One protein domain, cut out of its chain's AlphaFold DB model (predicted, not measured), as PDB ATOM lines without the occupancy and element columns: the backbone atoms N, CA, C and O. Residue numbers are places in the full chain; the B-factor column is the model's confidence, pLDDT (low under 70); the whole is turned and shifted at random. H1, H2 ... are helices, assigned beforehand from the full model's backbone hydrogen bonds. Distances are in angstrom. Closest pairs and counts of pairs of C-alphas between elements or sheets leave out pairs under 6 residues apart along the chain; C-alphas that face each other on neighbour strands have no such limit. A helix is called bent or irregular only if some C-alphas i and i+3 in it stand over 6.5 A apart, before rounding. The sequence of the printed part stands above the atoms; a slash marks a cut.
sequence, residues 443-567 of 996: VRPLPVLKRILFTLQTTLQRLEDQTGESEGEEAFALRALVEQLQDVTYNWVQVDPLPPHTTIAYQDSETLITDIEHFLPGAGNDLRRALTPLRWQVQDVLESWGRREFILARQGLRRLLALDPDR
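What this domain is: This is residues 443 to 567 of the 996 residues of an uncharacterized protein of Anaerolinea thermophila (strain DSM 14523 / JCM 11388 / NBRC 100420 / UNI-1) (UniProt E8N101). Two helical hairpins, H1 with H2 and H5b with H6, make the two ends of a rod; between them the arm H5a of the bent helix H5 packs on residues 445 to 452 of H1, with H4 beside H5a. The 125 printed residues hold six named helices, H1 to H6 in order, and no named strand; the class is all helix, the packing mostly aligned. The whole is only just loose, close to compact, with a radius of gyration of the C-alphas of 16.8 A and spans of 58 by 27 by 20 A.

How they stand to each other: H5, residues 523 to 546, was assigned as one helix by its hydrogen bonds but is bent: C-alphas 530 and 533 are 7.1 A apart, and its arms H5a, residues 523 to 530, and H5b, residues 533 to 546, stand at a steep tilt of 53 degrees. H5b and H6, residues 550 to 563, form a hairpin at a shallow tilt of 11 degrees; their closest C-alphas, Val 541 and Ala 553, are 4.6 A apart. H5a and H4, residues 513 to 519, form another, at 28 degrees. H5a touches H1, residues 445 to 467, with the closest C-alphas those of Ala 530 and Pro 445, 5.4 A. H1 and H2, residues 473 to 492, form a hairpin at 27 degrees, with C-alphas 453 and 485 closest at 6.4 A. H2 only just touches H4 and H3, residues 507 to 510, with 3 pairs of C-alphas within 8 A each. H6 is apart from H1 and H2. Every O i to N i+4 pair is within hydrogen-bond range in H1, H2, H4, H5a, H5b and H6; H3 is too short for one.

Where its parts are: H5b spans 20.0 A, H6 20.1 A, H2 28.7 A and H1 32.7 A. H1 begins at C-alpha 445 (41.013, -21.162, 46.281); H6 ends at C-alpha 563 (35.708, -26.923, 41.933).

The domain as a whole: The C-alphas farthest apart, of Gly 468 and Glu 549, are 57.9 A apart. The printed part has no cut; the link H2 to H3 is long. Residues 443 and 467 to 471 have pLDDT under 70.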
ATOM      1  N   VAL A 443      35.536 -24.069  50.257       68.06
ATOM      2  CA  VAL A 443      36.108 -22.735  50.051       68.06
ATOM      3  C   VAL A 443      36.852 -22.653  48.711       68.06
ATOM      4  O   VAL A 443      37.772 -23.427  48.457       68.06
ATOM      5  N   ARG A 444      36.485 -21.668  47.881       84.69
ATOM      6  CA  ARG A 444      37.167 -21.377  46.614       84.69
ATOM      7  C   ARG A 444      38.630 -20.958  46.850       84.69
ATOM      8  O   ARG A 444      38.872 -20.091  47.697       84.69
ATOM      9  N   PRO A 445      39.597 -21.471  46.072       88.62
ATOM     10  CA  PRO A 445      41.013 -21.162  46.281       88.62
ATOM     11  C   PRO A 445      41.375 -19.700  46.016       88.62
ATOM     12  O   PRO A 445      42.087 -19.091  46.813       88.62
ATOM     13  N   LEU A 446      40.870 -19.101  44.930       91.88
ATOM     14  CA  LEU A 446      41.233 -17.730  44.566       91.88
ATOM     15  C   LEU A 446      40.801 -16.695  45.628       91.88
ATOM     16  O   LEU A 446      41.625 -15.854  45.996       91.88
ATOM     17  N   PRO A 447      39.574 -16.735  46.190       91.25
ATOM     18  CA  PRO A 447      39.207 -15.903  47.337       91.25
ATOM     19  C   PRO A 447      40.103 -16.103  48.568       91.25
ATOM     20  O   PRO A 447      40.444 -15.120  49.226       91.25
ATOM     21  N   VAL A 448      40.527 -17.340  48.864       92.12
ATOM     22  CA  VAL A 448      41.473 -17.618  49.962       92.12
ATOM     23  C   VAL A 448      42.808 -16.938  49.693       92.12
ATOM     24  O   VAL A 448      43.285 -16.194  50.546       92.12
ATOM     25  N   LEU A 449      43.366 -17.114  48.494       93.31
ATOM     26  CA  LEU A 449      44.622 -16.485  48.090       93.31
ATOM     27  C   LEU A 449      44.549 -14.959  48.138       93.31
ATOM     28  O   LEU A 449      45.437 -14.329  48.703       93.31
ATOM     29  N   LYS A 450      43.471 -14.350  47.630       94.12
ATOM     30  CA  LYS A 450      43.269 -12.892  47.693       94.12
ATOM     31  C   LYS A 450      43.179 -12.385  49.134       94.12
ATOM     32  O   LYS A 450      43.745 -11.339  49.447       94.12
ATOM     33  N   ARG A 451      42.508 -13.125  50.027       94.31
ATOM     34  CA  ARG A 451      42.428 -12.787  51.458       94.31
ATOM     35  C   ARG A 451      43.800 -12.858  52.130       94.31
ATOM     36  O   ARG A 451      44.139 -11.967  52.910       94.31
ATOM     37  N   ILE A 452      44.577 -13.897  51.825       94.88
ATOM     38  CA  ILE A 452      45.949 -14.065  52.320       94.88
ATOM     39  C   ILE A 452      46.819 -12.910  51.825       94.88
ATOM     40  O   ILE A 452      47.426 -12.223  52.642       94.88
ATOM     41  N   LEU A 453      46.797 -12.634  50.519       95.81
ATOM     42  CA  LEU A 453      47.544 -11.547  49.894       95.81
ATOM     43  C   LEU A 453      47.234 -10.194  50.547       95.81
ATOM     44  O   LEU A 453      48.154  -9.505  50.973       95.81
ATOM     45  N   PHE A 454      45.956  -9.835  50.702       95.38
ATOM     46  CA  PHE A 454      45.564  -8.567  51.329       95.38
ATOM     47  C   PHE A 454      46.041  -8.458  52.789       95.38
ATOM     48  O   PHE A 454      46.469  -7.395  53.249       95.38
ATOM     49  N   THR A 455      45.999  -9.573  53.523       94.81
ATOM     50  CA  THR A 455      46.470  -9.626  54.913       94.81
ATOM     51  C   THR A 455      47.987  -9.444  54.979       94.81
ATOM     52  O   THR A 455      48.462  -8.623  55.759       94.81
ATOM     53  N   LEU A 456      48.742 -10.138  54.122       93.88
ATOM     54  CA  LEU A 456      50.200 -10.018  54.042       93.88
ATOM     55  C   LEU A 456      50.644  -8.628  53.575       93.88
ATOM     56  O   LEU A 456      51.584  -8.087  54.143       93.88
ATOM     57  N   GLN A 457      49.936  -8.003  52.628       94.31
ATOM     58  CA  GLN A 457      50.176  -6.609  52.226       94.31
ATOM     59  C   GLN A 457      50.004  -5.640  53.401       94.31
ATOM     60  O   GLN A 457      50.815  -4.740  53.595       94.31
ATOM     61  N   THR A 458      48.973  -5.850  54.225       93.00
ATOM     62  CA  THR A 458      48.756  -5.046  55.437       93.00
ATOM     63  C   THR A 458      49.875  -5.262  56.461       93.00
ATOM     64  O   THR A 458      50.305  -4.311  57.114       93.00
ATOM     65  N   THR A 459      50.355  -6.499  56.617       90.19
ATOM     66  CA  THR A 459      51.487  -6.825  57.498       90.19
ATOM     67  C   THR A 459      52.789  -6.202  56.997       90.19
ATOM     68  O   THR A 459      53.517  -5.619  57.798       90.19
ATOM     69  N   LEU A 460      53.047  -6.255  55.687       91.06
ATOM     70  CA  LEU A 460      54.218  -5.650  55.055       91.06
ATOM     71  C   LEU A 460      54.237  -4.136  55.267       91.06
ATOM     72  O   LEU A 460      55.223  -3.620  55.778       91.06
ATOM     73  N   GLN A 461      53.118  -3.449  55.000       89.31
ATOM     74  CA  GLN A 461      53.009  -2.004  55.225       89.31
ATOM     75  C   GLN A 461      53.316  -1.631  56.682       89.31
ATOM     76  O   GLN A 461      54.042  -0.679  56.944       89.31
ATOM     77  N   ARG A 462      52.809  -2.404  57.654       87.31
ATOM     78  CA  ARG A 462      53.084  -2.159  59.082       87.31
ATOM     79  C   ARG A 462      54.551  -2.357  59.447       87.31
ATOM     80  O   ARG A 462      55.032  -1.650  60.326       87.31
ATOM     81  N   LEU A 463      55.222  -3.333  58.841       85.44
ATOM     82  CA  LEU A 463      56.648  -3.572  59.061       85.44
ATOM     83  C   LEU A 463      57.480  -2.436  58.466       85.44
ATOM     84  O   LEU A 463      58.320  -1.885  59.170       85.44
ATOM     85  N   GLU A 464      57.179  -2.018  57.235       84.50
ATOM     86  CA  GLU A 464      57.838  -0.892  56.561       84.50
ATOM     87  C   GLU A 464      57.676   0.423  57.345       84.50
ATOM     88  O   GLU A 464      58.649   1.158  57.535       84.50
ATOM     89  N   ASP A 465      56.483   0.671  57.899       83.44
ATOM     90  CA  ASP A 465      56.203   1.833  58.750       83.44
ATOM     91  C   ASP A 465      56.985   1.802  60.087       83.44
ATOM     92  O   ASP A 465      57.223   2.851  60.692       83.44
ATOM     93  N   GLN A 466      57.381   0.618  60.576       78.62
ATOM     94  CA  GLN A 466      58.086   0.431  61.855       78.62
ATOM     95  C   GLN A 466      59.616   0.451  61.727       78.62
ATOM     96  O   GLN A 466      60.289   0.860  62.676       78.62
ATOM     97  N   THR A 467      60.179   0.015  60.596       66.12
ATOM     98  CA  THR A 467      61.636  -0.151  60.424       66.12
ATOM     99  C   THR A 467      62.355   1.042  59.783       66.12
ATOM    100  O   THR A 467      63.577   1.138  59.904       66.12
ATOM    101  N   GLY A 468      61.648   1.990  59.154       63.78
ATOM    102  CA  GLY A 468      62.287   3.101  58.426       63.78
ATOM    103  C   GLY A 468      63.169   2.626  57.251       63.78
ATOM    104  O   GLY A 468      63.025   1.499  56.794       63.78
ATOM    105  N   GLU A 469      64.102   3.463  56.764       54.97
ATOM    106  CA  GLU A 469      64.974   3.193  55.587       54.97
ATOM    107  C   GLU A 469      65.946   1.992  55.728       54.97
ATOM    108  O   GLU A 469      66.698   1.697  54.801       54.97
ATOM    109  N   SER A 470      65.964   1.283  56.861       55.19
ATOM    110  CA  SER A 470      66.791   0.084  57.048       55.19
ATOM    111  C   SER A 470      65.968  -1.173  56.745       55.19
ATOM    112  O   SER A 470      65.282  -1.685  57.628       55.19
ATOM    113  N   GLU A 471      66.048  -1.687  55.514       60.59
ATOM    114  CA  GLU A 471      65.398  -2.947  55.119       60.59
ATOM    115  C   GLU A 471      65.966  -4.132  55.926       60.59
ATOM    116  O   GLU A 471      67.108  -4.550  55.732       60.59
ATOM    117  N   GLY A 472      65.181  -4.669  56.862       73.44
ATOM    118  CA  GLY A 472      65.498  -5.926  57.545       73.44
ATOM    119  C   GLY A 472      65.236  -7.138  56.643       73.44
ATOM    120  O   GLY A 472      64.309  -7.114  55.833       73.44
ATOM    121  N   GLU A 473      66.010  -8.218  56.810       81.56
ATOM    122  CA  GLU A 473      65.878  -9.467  56.028       81.56
ATOM    123  C   GLU A 473      64.441 -10.031  56.021       81.56
ATOM    124  O   GLU A 473      63.979 -10.560  55.012       81.56
ATOM    125  N   GLU A 474      63.702  -9.861  57.122       85.31
ATOM    126  CA  GLU A 474      62.313 -10.317  57.278       85.31
ATOM    127  C   GLU A 474      61.319  -9.524  56.404       85.31
ATOM    128  O   GLU A 474      60.423 -10.111  55.795       85.31
ATOM    129  N   ALA A 475      61.511  -8.205  56.264       85.19
ATOM    130  CA  ALA A 475      60.693  -7.365  55.385       85.19
ATOM    131  C   ALA A 475      60.962  -7.674  53.904       85.19
ATOM    132  O   ALA A 475      60.029  -7.715  53.101       85.19
ATOM    133  N   PHE A 476      62.220  -7.959  53.552       88.06
ATOM    134  CA  PHE A 476      62.596  -8.391  52.204       88.06
ATOM    135  C   PHE A 476      61.942  -9.731  51.833       88.06
ATOM    136  O   PHE A 476      61.332  -9.847  50.769       88.06
ATOM    137  N   ALA A 477      62.007 -10.726  52.724       89.88
ATOM    138  CA  ALA A 477      61.381 -12.030  52.511       89.88
ATOM    139  C   ALA A 477      59.848 -11.931  52.374       89.88
ATOM    140  O   ALA A 477      59.268 -12.549  51.479       89.88
ATOM    141  N   LEU A 478      59.191 -11.108  53.200       92.62
ATOM    142  CA  LEU A 478      57.749 -10.875  53.092       92.62
ATOM    143  C   LEU A 478      57.370 -10.145  51.794       92.62
ATOM    144  O   LEU A 478      56.371 -10.505  51.169       92.62
ATOM    145  N   ARG A 479      58.156  -9.150  51.358       93.88
ATOM    146  CA  ARG A 479      57.934  -8.455  50.079       93.88
ATOM    147  C   ARG A 479      58.022  -9.426  48.902       93.88
ATOM    148  O   ARG A 479      57.112  -9.447  48.079       93.88
ATOM    149  N   ALA A 480      59.043 -10.284  48.879       93.62
ATOM    150  CA  ALA A 480      59.192 -11.314  47.850       93.62
ATOM    151  C   ALA A 480      57.989 -12.278  47.813       93.62
ATOM    152  O   ALA A 480      57.485 -12.592  46.734       93.62
ATOM    153  N   LEU A 481      57.475 -12.702  48.974       95.06
ATOM    154  CA  LEU A 481      56.271 -13.540  49.051       95.06
ATOM    155  C   LEU A 481      55.020 -12.813  48.527       95.06
ATOM    156  O   LEU A 481      54.210 -13.408  47.813       95.06
ATOM    157  N   VAL A 482      54.844 -11.533  48.869       95.81
ATOM    158  CA  VAL A 482      53.724 -10.712  48.376       95.81
ATOM    159  C   VAL A 482      53.782 -10.572  46.855       95.81
ATOM    160  O   VAL A 482      52.754 -10.761  46.206       95.81
ATOM    161  N   GLU A 483      54.956 -10.302  46.282       95.06
ATOM    162  CA  GLU A 483      55.155 -10.219  44.828       95.06
ATOM    163  C   GLU A 483      54.824 -11.551  44.134       95.06
ATOM    164  O   GLU A 483      54.080 -11.569  43.152       95.06
ATOM    165  N   GLN A 484      55.278 -12.682  44.684       94.06
ATOM    166  CA  GLN A 484      54.946 -14.013  44.158       94.06
ATOM    167  C   GLN A 484      53.441 -14.310  44.225       94.06
ATOM    168  O   GLN A 484      52.863 -14.835  43.275       94.06
ATOM    169  N   LEU A 485      52.765 -13.946  45.320       94.06
ATOM    170  CA  LEU A 485      51.313 -14.111  45.446       94.06
ATOM    171  C   LEU A 485      50.530 -13.192  44.502       94.06
ATOM    172  O   LEU A 485      49.478 -13.591  43.991       94.06
ATOM    173  N   GLN A 486      51.015 -11.975  44.251       94.94
ATOM    174  CA  GLN A 486      50.439 -11.088  43.237       94.94
ATOM    175  C   GLN A 486      50.531 -11.719  41.849       94.94
ATOM    176  O   GLN A 486      49.532 -11.741  41.130       94.94
ATOM    177  N   ASP A 487      51.682 -12.294  41.507       93.62
ATOM    178  CA  ASP A 487      51.895 -12.963  40.226       93.62
ATOM    179  C   ASP A 487      50.992 -14.203  40.069       93.62
ATOM    180  O   ASP A 487      50.259 -14.331  39.085       93.62
ATOM    181  N   VAL A 488      50.920 -15.068  41.089       93.12
ATOM    182  CA  VAL A 488      50.025 -16.242  41.096       93.12
ATOM    183  C   VAL A 488      48.558 -15.832  40.952       93.12
ATOM    184  O   VAL A 488      47.829 -16.403  40.138       93.12
ATOM    185  N   THR A 489      48.097 -14.836  41.716       93.50
ATOM    186  CA  THR A 489      46.692 -14.392  41.670       93.50
ATOM    187  C   THR A 489      46.335 -13.693  40.359       93.50
ATOM    188  O   THR A 489      45.215 -13.876  39.874       93.50
ATOM    189  N   TYR A 490      47.268 -12.947  39.759       92.88
ATOM    190  CA  TYR A 490      47.102 -12.353  38.434       92.88
ATOM    191  C   TYR A 490      46.981 -13.430  37.352       92.88
ATOM    192  O   TYR A 490      46.027 -13.409  36.572       92.88
ATOM    193  N   ASN A 491      47.897 -14.405  37.340       92.38
ATOM    194  CA  ASN A 491      47.919 -15.478  36.346       92.38
ATOM    195  C   ASN A 491      46.777 -16.493  36.527       92.38
ATOM    196  O   ASN A 491      46.427 -17.188  35.569       92.38
ATOM    197  N   TRP A 492      46.166 -16.592  37.713       91.75
ATOM    198  CA  TRP A 492      45.078 -17.540  37.999       91.75
ATOM    199  C   TRP A 492      43.884 -17.404  37.052       91.75
ATOM    200  O   TRP A 492      43.308 -18.407  36.630       91.75
ATOM    201  N   VAL A 493      43.534 -16.158  36.719       90.88
ATOM    202  CA  VAL A 493      42.351 -15.801  35.923       90.88
ATOM    203  C   VAL A 493      42.663 -15.574  34.442       90.88
ATOM    204  O   VAL A 493      41.761 -15.253  33.674       90.88
ATOM    205  N   GLN A 494      43.922 -15.723  34.021       90.19
ATOM    206  CA  GLN A 494      44.299 -15.587  32.613       90.19
ATOM    207  C   GLN A 494      43.970 -16.863  31.834       90.19
ATOM    208  O   GLN A 494      44.094 -17.975  32.351       90.19
ATOM    209  N   VAL A 495      43.564 -16.695  30.572       90.12
ATOM    210  CA  VAL A 495      43.370 -17.813  29.629       90.12
ATOM    211  C   VAL A 495      44.720 -18.353  29.156       90.12
ATOM    212  O   VAL A 495      44.872 -19.562  29.014       90.12
ATOM    213  N   ASP A 496      45.694 -17.463  28.948       89.06
ATOM    214  CA  ASP A 496      47.022 -17.790  28.420       89.06
ATOM    215  C   ASP A 496      48.138 -17.158  29.278       89.06
ATOM    216  O   ASP A 496      48.778 -16.181  28.883       89.06
ATOM    217  N   PRO A 497      48.289 -17.616  30.532       90.81
ATOM    218  CA  PRO A 497      49.337 -17.144  31.435       90.81
ATOM    219  C   PRO A 497      50.734 -17.571  30.962       90.81
ATOM    220  O   PRO A 497      50.899 -18.618  30.339       90.81
ATOM    221  N   LEU A 498      51.766 -16.803  31.319       86.25
ATOM    222  CA  LEU A 498      53.150 -17.148  30.980       86.25
ATOM    223  C   LEU A 498      53.692 -18.285  31.872       86.25
ATOM    224  O   LEU A 498      53.255 -18.434  33.019       86.25
ATOM    225  N   PRO A 499      54.669 -19.086  31.394       82.06
ATOM    226  CA  PRO A 499      55.365 -20.058  32.232       82.06
ATOM    227  C   PRO A 499      55.947 -19.406  33.500       82.06
ATOM    228  O   PRO A 499      56.451 -18.286  33.414       82.06
ATOM    229  N   PRO A 500      55.930 -20.091  34.658       84.81
ATOM    230  CA  PRO A 500      55.563 -21.499  34.860       84.81
ATOM    231  C   PRO A 500      54.051 -21.755  35.017       84.81
ATOM    232  O   PRO A 500      53.637 -22.896  35.222       84.81
ATOM    233  N   HIS A 501      53.212 -20.729  34.892       88.06
ATOM    234  CA  HIS A 501      51.780 -20.798  35.168       88.06
ATOM    235  C   HIS A 501      50.950 -21.343  33.996       88.06
ATOM    236  O   HIS A 501      49.770 -21.055  33.921       88.06
ATOM    237  N   THR A 502      51.495 -22.115  33.059       89.00
ATOM    238  CA  THR A 502      50.721 -22.559  31.878       89.00
ATOM    239  C   THR A 502      49.870 -23.803  32.136       89.00
ATOM    240  O   THR A 502      48.810 -23.957  31.536       89.00
ATOM    241  N   THR A 503      50.308 -24.686  33.040       91.94
ATOM    242  CA  THR A 503      49.666 -25.998  33.246       91.94
ATOM    243  C   THR A 503      48.396 -25.914  34.101       91.94
ATOM    244  O   THR A 503      48.120 -24.900  34.758       91.94
ATOM    245  N   ILE A 504      47.643 -27.020  34.149       94.69
ATOM    246  CA  ILE A 504      46.457 -27.158  35.012       94.69
ATOM    247  C   ILE A 504      46.803 -27.363  36.496       94.69
ATOM    248  O   ILE A 504      45.914 -27.284  37.340       94.69
ATOM    249  N   ALA A 505      48.071 -27.628  36.829       93.06
ATOM    250  CA  ALA A 505      48.503 -27.886  38.199       93.06
ATOM    251  C   ALA A 505      48.489 -26.616  39.071       93.06
ATOM    252  O   ALA A 505      48.524 -25.490  38.572       93.06
ATOM    253  N   TYR A 506      48.482 -26.821  40.390       92.69
ATOM    254  CA  TYR A 506      48.481 -25.767  41.418       92.69
ATOM    255  C   TYR A 506      49.834 -25.627  42.130       92.69
ATOM    256  O   TYR A 506      49.920 -25.084  43.233       92.69
ATOM    257  N   GLN A 507      50.898 -26.161  41.525       90.38
ATOM    258  CA  GLN A 507      52.204 -26.284  42.167       90.38
ATOM    259  C   GLN A 507      52.827 -24.925  42.514       90.38
ATOM    260  O   GLN A 507      53.459 -24.805  43.556       90.38
ATOM    261  N   ASP A 508      52.569 -23.904  41.693       89.25
ATOM    262  CA  ASP A 508      52.944 -22.504  41.933       89.25
ATOM    263  C   ASP A 508      52.409 -21.947  43.261       89.25
ATOM    264  O   ASP A 508      53.034 -21.095  43.883       89.25
ATOM    265  N   SER A 509      51.266 -22.451  43.716       91.19
ATOM    266  CA  SER A 509      50.615 -22.035  44.960       91.19
ATOM    267  C   SER A 509      50.979 -22.949  46.123       91.19
ATOM    268  O   SER A 509      51.101 -22.495  47.259       91.19
ATOM    269  N   GLU A 510      51.177 -24.240  45.849       92.44
ATOM    270  CA  GLU A 510      51.606 -25.215  46.855       92.44
ATOM    271  C   GLU A 510      52.999 -24.902  47.408       92.44
ATOM    272  O   GLU A 510      53.225 -25.072  48.609       92.44
ATOM    273  N   THR A 511      53.915 -24.408  46.568       93.25
ATOM    274  CA  THR A 511      55.269 -24.019  46.991       93.25
ATOM    275  C   THR A 511      55.269 -22.862  47.987       93.25
ATOM    276  O   THR A 511      56.162 -22.798  48.823       93.25
ATOM    277  N   LEU A 512      54.248 -21.999  47.953       94.06
ATOM    278  CA  LEU A 512      54.139 -20.823  48.824       94.06
ATOM    279  C   LEU A 512      53.559 -21.147  50.208       94.06
ATOM    280  O   LEU A 512      53.610 -20.310  51.103       94.06
ATOM    281  N   ILE A 513      52.997 -22.346  50.419       94.88
ATOM    282  CA  ILE A 513      52.275 -22.680  51.660       94.88
ATOM    283  C   ILE A 513      53.163 -22.530  52.901       94.88
ATOM    284  O   ILE A 513      52.692 -22.040  53.926       94.88
ATOM    285  N   THR A 514      54.424 -22.958  52.827       94.38
ATOM    286  CA  THR A 514      55.355 -22.895  53.964       94.38
ATOM    287  C   THR A 514      55.678 -21.451  54.340       94.38
ATOM    288  O   THR A 514      55.637 -21.108  55.520       94.38
ATOM    289  N   ASP A 515      55.924 -20.599  53.344       93.88
ATOM    290  CA  ASP A 515      56.252 -19.188  53.556       93.88
ATOM    291  C   ASP A 515      55.024 -18.404  54.043       93.88
ATOM    292  O   ASP A 515      55.122 -17.584  54.956       93.88
ATOM    293  N   ILE A 516      53.833 -18.720  53.522       95.25
ATOM    294  CA  ILE A 516      52.562 -18.179  54.026       95.25
ATOM    295  C   ILE A 516      52.358 -18.557  55.493       95.25
ATOM    296  O   ILE A 516      51.996 -17.699  56.290       95.25
ATOM    297  N   GLU A 517      52.582 -19.820  55.866       95.31
ATOM    298  CA  GLU A 517      52.407 -20.280  57.248       95.31
ATOM    299  C   GLU A 517      53.415 -19.623  58.205       95.31
ATOM    300  O   GLU A 517      53.085 -19.377  59.364       95.31
ATOM    301  N   HIS A 518      54.619 -19.297  57.718       93.19
ATOM    302  CA  HIS A 518      55.632 -18.575  58.484       93.19
ATOM    303  C   HIS A 518      55.179 -17.153  58.854       93.19
ATOM    304  O   HIS A 518      55.251 -16.777  60.025       93.19
ATOM    305  N   PHE A 519      54.668 -16.380  57.888       92.81
ATOM    306  CA  PHE A 519      54.251 -14.986  58.108       92.81
ATOM    307  C   PHE A 519      52.803 -14.825  58.593       92.81
ATOM    308  O   PHE A 519      52.455 -13.812  59.205       92.81
ATOM    309  N   LEU A 520      51.939 -15.804  58.323       93.88
ATOM    310  CA  LEU A 520      50.525 -15.802  58.689       93.88
ATOM    311  C   LEU A 520      50.088 -17.206  59.162       93.88
ATOM    312  O   LEU A 520      49.483 -17.962  58.396       93.88
ATOM    313  N   PRO A 521      50.357 -17.562  60.433       93.38
ATOM    314  CA  PRO A 521      50.032 -18.880  60.976       93.38
ATOM    315  C   PRO A 521      48.553 -19.253  60.802       93.38
ATOM    316  O   PRO A 521      47.656 -18.449  61.067       93.38
ATOM    317  N   GLY A 522      48.291 -20.484  60.367       91.56
ATOM    318  CA  GLY A 522      46.968 -21.011  60.032       91.56
ATOM    319  C   GLY A 522      46.538 -20.776  58.580       91.56
ATOM    320  O   GLY A 522      45.791 -21.592  58.035       91.56
ATOM    321  N   ALA A 523      47.022 -19.722  57.914       93.19
ATOM    322  CA  ALA A 523      46.610 -19.409  56.546       93.19
ATOM    323  C   ALA A 523      47.171 -20.384  55.501       93.19
ATOM    324  O   ALA A 523      46.501 -20.661  54.503       93.19
ATOM    325  N   GLY A 524      48.360 -20.947  55.734       92.38
ATOM    326  CA  GLY A 524      48.917 -21.990  54.879       92.38
ATOM    327  C   GLY A 524      48.082 -23.272  54.951       92.38
ATOM    328  O   GLY A 524      47.816 -23.910  53.931       92.38
ATOM    329  N   ASN A 525      47.589 -23.617  56.144       91.00
ATOM    330  CA  ASN A 525      46.669 -24.742  56.335       91.00
ATOM    331  C   ASN A 525      45.295 -24.519  55.681       91.00
ATOM    332  O   ASN A 525      44.746 -25.454  55.090       91.00
ATOM    333  N   ASP A 526      44.756 -23.298  55.741       90.75
ATOM    334  CA  ASP A 526      43.523 -22.923  55.036       90.75
ATOM    335  C   ASP A 526      43.676 -23.090  53.517       90.75
ATOM    336  O   ASP A 526      42.832 -23.721  52.872       90.75
ATOM    337  N   LEU A 527      44.779 -22.591  52.945       92.81
ATOM    338  CA  LEU A 527      45.075 -22.744  51.519       92.81
ATOM    339  C   LEU A 527      45.242 -24.219  51.134       92.81
ATOM    340  O   LEU A 527      44.649 -24.676  50.158       92.81
ATOM    341  N   ARG A 528      45.981 -24.997  51.933       92.56
ATOM    342  CA  ARG A 528      46.152 -26.440  51.713       92.56
ATOM    343  C   ARG A 528      44.807 -27.168  51.664       92.56
ATOM    344  O   ARG A 528      44.611 -28.038  50.815       92.56
ATOM    345  N   ARG A 529      43.877 -26.817  52.556       90.06
ATOM    346  CA  ARG A 529      42.530 -27.402  52.583       90.06
ATOM    347  C   ARG A 529      41.745 -27.067  51.315       90.06
ATOM    348  O   ARG A 529      41.117 -27.964  50.764       90.06
ATOM    349  N   ALA A 530      41.830 -25.826  50.832       90.31
ATOM    350  CA  ALA A 530      41.175 -25.396  49.595       90.31
ATOM    351  C   ALA A 530      41.749 -26.084  48.338       90.31
ATOM    352  O   ALA A 530      40.999 -26.421  47.427       90.31
ATOM    353  N   LEU A 531      43.062 -26.339  48.293       92.56
ATOM    354  CA  LEU A 531      43.726 -26.968  47.140       92.56
ATOM    355  C   LEU A 531      43.606 -28.500  47.104       92.56
ATOM    356  O   LEU A 531      43.744 -29.102  46.042       92.56
ATOM    357  N   THR A 532      43.354 -29.153  48.241       91.12
ATOM    358  CA  THR A 532      43.393 -30.624  48.323       91.12
ATOM    359  C   THR A 532      42.428 -31.315  47.344       91.12
ATOM    360  O   THR A 532      42.900 -32.182  46.608       91.12
ATOM    361  N   PRO A 533      41.128 -30.956  47.257       90.44
ATOM    362  CA  PRO A 533      40.209 -31.570  46.291       90.44
ATOM    363  C   PRO A 533      40.643 -31.362  44.834       90.44
ATOM    364  O   PRO A 533      40.546 -32.276  44.019       90.44
ATOM    365  N   LEU A 534      41.185 -30.181  44.521       92.62
ATOM    366  CA  LEU A 534      41.671 -29.852  43.181       92.62
ATOM    367  C   LEU A 534      42.856 -30.715  42.775       92.62
ATOM    368  O   LEU A 534      42.933 -31.148  41.632       92.62
ATOM    369  N   ARG A 535      43.773 -30.985  43.708       92.81
ATOM    370  CA  ARG A 535      44.944 -31.820  43.439       92.81
ATOM    371  C   ARG A 535      44.541 -33.230  43.018       92.81
ATOM    372  O   ARG A 535      45.105 -33.749  42.062       92.81
ATOM    373  N   TRP A 536      43.559 -33.819  43.701       92.62
ATOM    374  CA  TRP A 536      43.012 -35.123  43.321       92.62
ATOM    375  C   TRP A 536      42.384 -35.072  41.928       92.62
ATOM    376  O   TRP A 536      42.709 -35.893  41.077       92.62
ATOM    377  N   GLN A 537      41.580 -34.045  41.647       94.62
ATOM    378  CA  GLN A 537      40.950 -33.909  40.336       94.62
ATOM    379  C   GLN A 537      41.963 -33.664  39.201       94.62
ATOM    380  O   GLN A 537      41.787 -34.187  38.101       94.62
ATOM    381  N   VAL A 538      43.034 -32.897  39.446       96.38
ATOM    382  CA  VAL A 538      44.149 -32.716  38.500       96.38
ATOM    383  C   VAL A 538      44.875 -34.035  38.267       96.38
ATOM    384  O   VAL A 538      45.199 -34.347  37.124       96.38
ATOM    385  N   GLN A 539      45.108 -34.823  39.320       96.38
ATOM    386  CA  GLN A 539      45.723 -36.140  39.188       96.38
ATOM    387  C   GLN A 539      44.884 -37.050  38.282       96.38
ATOM    388  O   GLN A 539      45.436 -37.618  37.347       96.38
ATOM    389  N   ASP A 540      43.564 -37.108  38.471       96.50
ATOM    390  CA  ASP A 540      42.669 -37.908  37.621       96.50
ATOM    391  C   ASP A 540      42.730 -37.482  36.141       96.50
ATOM    392  O   ASP A 540      42.765 -38.320  35.231       96.50
ATOM    393  N   VAL A 541      42.785 -36.167  35.884       97.81
ATOM    394  CA  VAL A 541      42.947 -35.621  34.526       97.81
ATOM    395  C   VAL A 541      44.295 -36.036  33.935       97.81
ATOM    396  O   VAL A 541      44.340 -36.496  32.795       97.81
ATOM    397  N   LEU A 542      45.387 -35.894  34.692       97.69
ATOM    398  CA  LEU A 542      46.737 -36.229  34.231       97.69
ATOM    399  C   LEU A 542      46.945 -37.739  34.057       97.69
ATOM    400  O   LEU A 542      47.669 -38.147  33.152       97.69
ATOM    401  N   GLU A 543      46.289 -38.580  34.857       97.75
ATOM    402  CA  GLU A 543      46.285 -40.034  34.672       97.75
ATOM    403  C   GLU A 543      45.560 -40.425  33.380       97.75
ATOM    404  O   GLU A 543      46.106 -41.184  32.575       97.75
ATOM    405  N   SER A 544      44.377 -39.852  33.133       98.00
ATOM    406  CA  SER A 544      43.622 -40.060  31.887       98.00
ATOM    407  C   SER A 544      44.419 -39.567  30.670       98.00
ATOM    408  O   SER A 544      44.540 -40.266  29.661       98.00
ATOM    409  N   TRP A 545      45.045 -38.391  30.779       97.69
ATOM    410  CA  TRP A 545      45.966 -37.841  29.779       97.69
ATOM    411  C   TRP A 545      47.160 -38.767  29.530       97.69
ATOM    412  O   TRP A 545      47.487 -39.067  28.381       97.69
ATOM    413  N   GLY A 546      47.767 -39.297  30.593       97.00
ATOM    414  CA  GLY A 546      48.860 -40.266  30.533       97.00
ATOM    415  C   GLY A 546      48.479 -41.587  29.858       97.00
ATOM    416  O   GLY A 546      49.338 -42.226  29.255       97.00
ATOM    417  N   ARG A 547      47.199 -41.972  29.896       97.25
ATOM    418  CA  ARG A 547      46.653 -43.165  29.225       97.25
ATOM    419  C   ARG A 547      46.093 -42.898  27.824       97.25
ATOM    420  O   ARG A 547      45.605 -43.828  27.192       97.25
ATOM    421  N   ARG A 548      46.176 -41.657  27.321       97.38
ATOM    422  CA  ARG A 548      45.555 -41.207  26.053       97.38
ATOM    423  C   ARG A 548      44.021 -41.315  26.047       97.38
ATOM    424  O   ARG A 548      43.391 -41.377  24.994       97.38
ATOM    425  N   GLU A 549      43.395 -41.287  27.220       97.69
ATOM    426  CA  GLU A 549      41.940 -41.296  27.399       97.69
ATOM    427  C   GLU A 549      41.392 -39.862  27.308       97.69
ATOM    428  O   GLU A 549      40.867 -39.301  28.272       97.69
ATOM    429  N   PHE A 550      41.538 -39.232  26.137       97.12
ATOM    430  CA  PHE A 550      41.293 -37.793  25.967       97.12
ATOM    431  C   PHE A 550      39.873 -37.370  26.366       97.12
ATOM    432  O   PHE A 550      39.703 -36.332  26.992       97.12
ATOM    433  N   ILE A 551      38.849 -38.179  26.077       95.94
ATOM    434  CA  ILE A 551      37.459 -37.873  26.460       95.94
ATOM    435  C   ILE A 551      37.300 -37.824  27.988       95.94
ATOM    436  O   ILE A 551      36.669 -36.903  28.503       95.94
ATOM    437  N   LEU A 552      37.901 -38.774  28.714       96.56
ATOM    438  CA  LEU A 552      37.856 -38.808  30.180       96.56
ATOM    439  C   LEU A 552      38.644 -37.642  30.785       96.56
ATOM    440  O   LEU A 552      38.154 -36.987  31.701       96.56
ATOM    441  N   ALA A 553      39.810 -37.311  30.219       97.62
ATOM    442  CA  ALA A 553      40.579 -36.139  30.632       97.62
ATOM    443  C   ALA A 553      39.763 -34.842  30.467       97.62
ATOM    444  O   ALA A 553      39.702 -34.028  31.388       97.62
ATOM    445  N   ARG A 554      39.063 -34.681  29.333       96.38
ATOM    446  CA  ARG A 554      38.177 -33.532  29.071       96.38
ATOM    447  C   ARG A 554      37.025 -33.457  30.076       96.38
ATOM    448  O   ARG A 554      36.740 -32.375  30.581       96.38
ATOM    449  N   GLN A 555      36.391 -34.582  30.410       94.69
ATOM    450  CA  GLN A 555      35.362 -34.636  31.462       94.69
ATOM    451  C   GLN A 555      35.933 -34.231  32.829       94.69
ATOM    452  O   GLN A 555      35.330 -33.429  33.540       94.69
ATOM    453  N   GLY A 556      37.136 -34.703  33.164       95.25
ATOM    454  CA  GLY A 556      37.840 -34.294  34.379       95.25
ATOM    455  C   GLY A 556      38.124 -32.786  34.441       95.25
ATOM    456  O   GLY A 556      38.032 -32.200  35.518       95.25
ATOM    457  N   LEU A 557      38.371 -32.120  33.301       96.62
ATOM    458  CA  LEU A 557      38.499 -30.654  33.257       96.62
ATOM    459  C   LEU A 557      37.196 -29.927  33.634       96.62
ATOM    460  O   LEU A 557      37.269 -28.873  34.265       96.62
ATOM    461  N   ARG A 558      36.010 -30.467  33.304       94.69
ATOM    462  CA  ARG A 558      34.724 -29.845  33.698       94.69
ATOM    463  C   ARG A 558      34.509 -29.935  35.200       94.69
ATOM    464  O   ARG A 558      34.123 -28.950  35.824       94.69
ATOM    465  N   ARG A 559      34.829 -31.087  35.790       92.62
ATOM    466  CA  ARG A 559      34.807 -31.264  37.250       92.62
ATOM    467  C   ARG A 559      35.796 -30.342  37.943       92.62
ATOM    468  O   ARG A 559      35.453 -29.713  38.940       92.62
ATOM    469  N   LEU A 560      37.000 -30.207  37.385       94.00
ATOM    470  CA  LEU A 560      37.996 -29.274  37.900       94.00
ATOM    471  C   LEU A 560      37.479 -27.831  37.867       94.00
ATOM    472  O   LEU A 560      37.628 -27.113  38.853       94.00
ATOM    473  N   LEU A 561      36.808 -27.434  36.784       93.69
ATOM    474  CA  LEU A 561      36.183 -26.118  36.672       93.69
ATOM    475  C   LEU A 561      35.036 -25.919  37.677       93.69
ATOM    476  O   LEU A 561      34.875 -24.826  38.212       93.69
ATOM    477  N   ALA A 562      34.249 -26.956  37.974       91.88
ATOM    478  CA  ALA A 562      33.215 -26.868  39.005       91.88
ATOM    479  C   ALA A 562      33.805 -26.582  40.400       91.88
ATOM    480  O   ALA A 562      33.238 -25.810  41.185       91.88
ATOM    481  N   LEU A 563      34.973 -27.158  40.691       91.31
ATOM    482  CA  LEU A 563      35.708 -26.923  41.933       91.31
ATOM    483  C   LEU A 563      36.400 -25.545  41.953       91.31
ATOM    484  O   LEU A 563      36.353 -24.868  42.983       91.31
ATOM    485  N   ASP A 564      36.983 -25.111  40.832       92.31
ATOM    486  CA  ASP A 564      37.681 -23.826  40.663       92.31
ATOM    487  C   ASP A 564      37.183 -23.065  39.414       92.31
ATOM    488  O   ASP A 564      37.828 -23.096  38.360       92.31
ATOM    489  N   PRO A 565      36.043 -22.352  39.514       91.25
ATOM    490  CA  PRO A 565      35.405 -21.682  38.373       91.25
ATOM    491  C   PRO A 565      36.215 -20.501  37.820       91.25
ATOM    492  O   PRO A 565      35.920 -19.991  36.741       91.25
ATOM    493  N   ASP A 566      37.229 -20.040  38.558       89.88
ATOM    494  CA  ASP A 566      38.054 -18.891  38.191       89.88
ATOM    495  C   ASP A 566      39.218 -19.274  37.253       89.88
ATOM    496  O   ASP A 566      39.904 -18.397  36.719       89.88
ATOM    497  N   ARG A 567      39.465 -20.576  37.041       91.31
ATOM    498  CA  ARG A 567      40.644 -21.105  36.339       91.31
ATOM    499  C   ARG A 567      40.483 -21.077  34.815       91.31
ATOM    500  O   ARG A 567      40.298 -22.102  34.163       91.31
TER     501      ARG A 567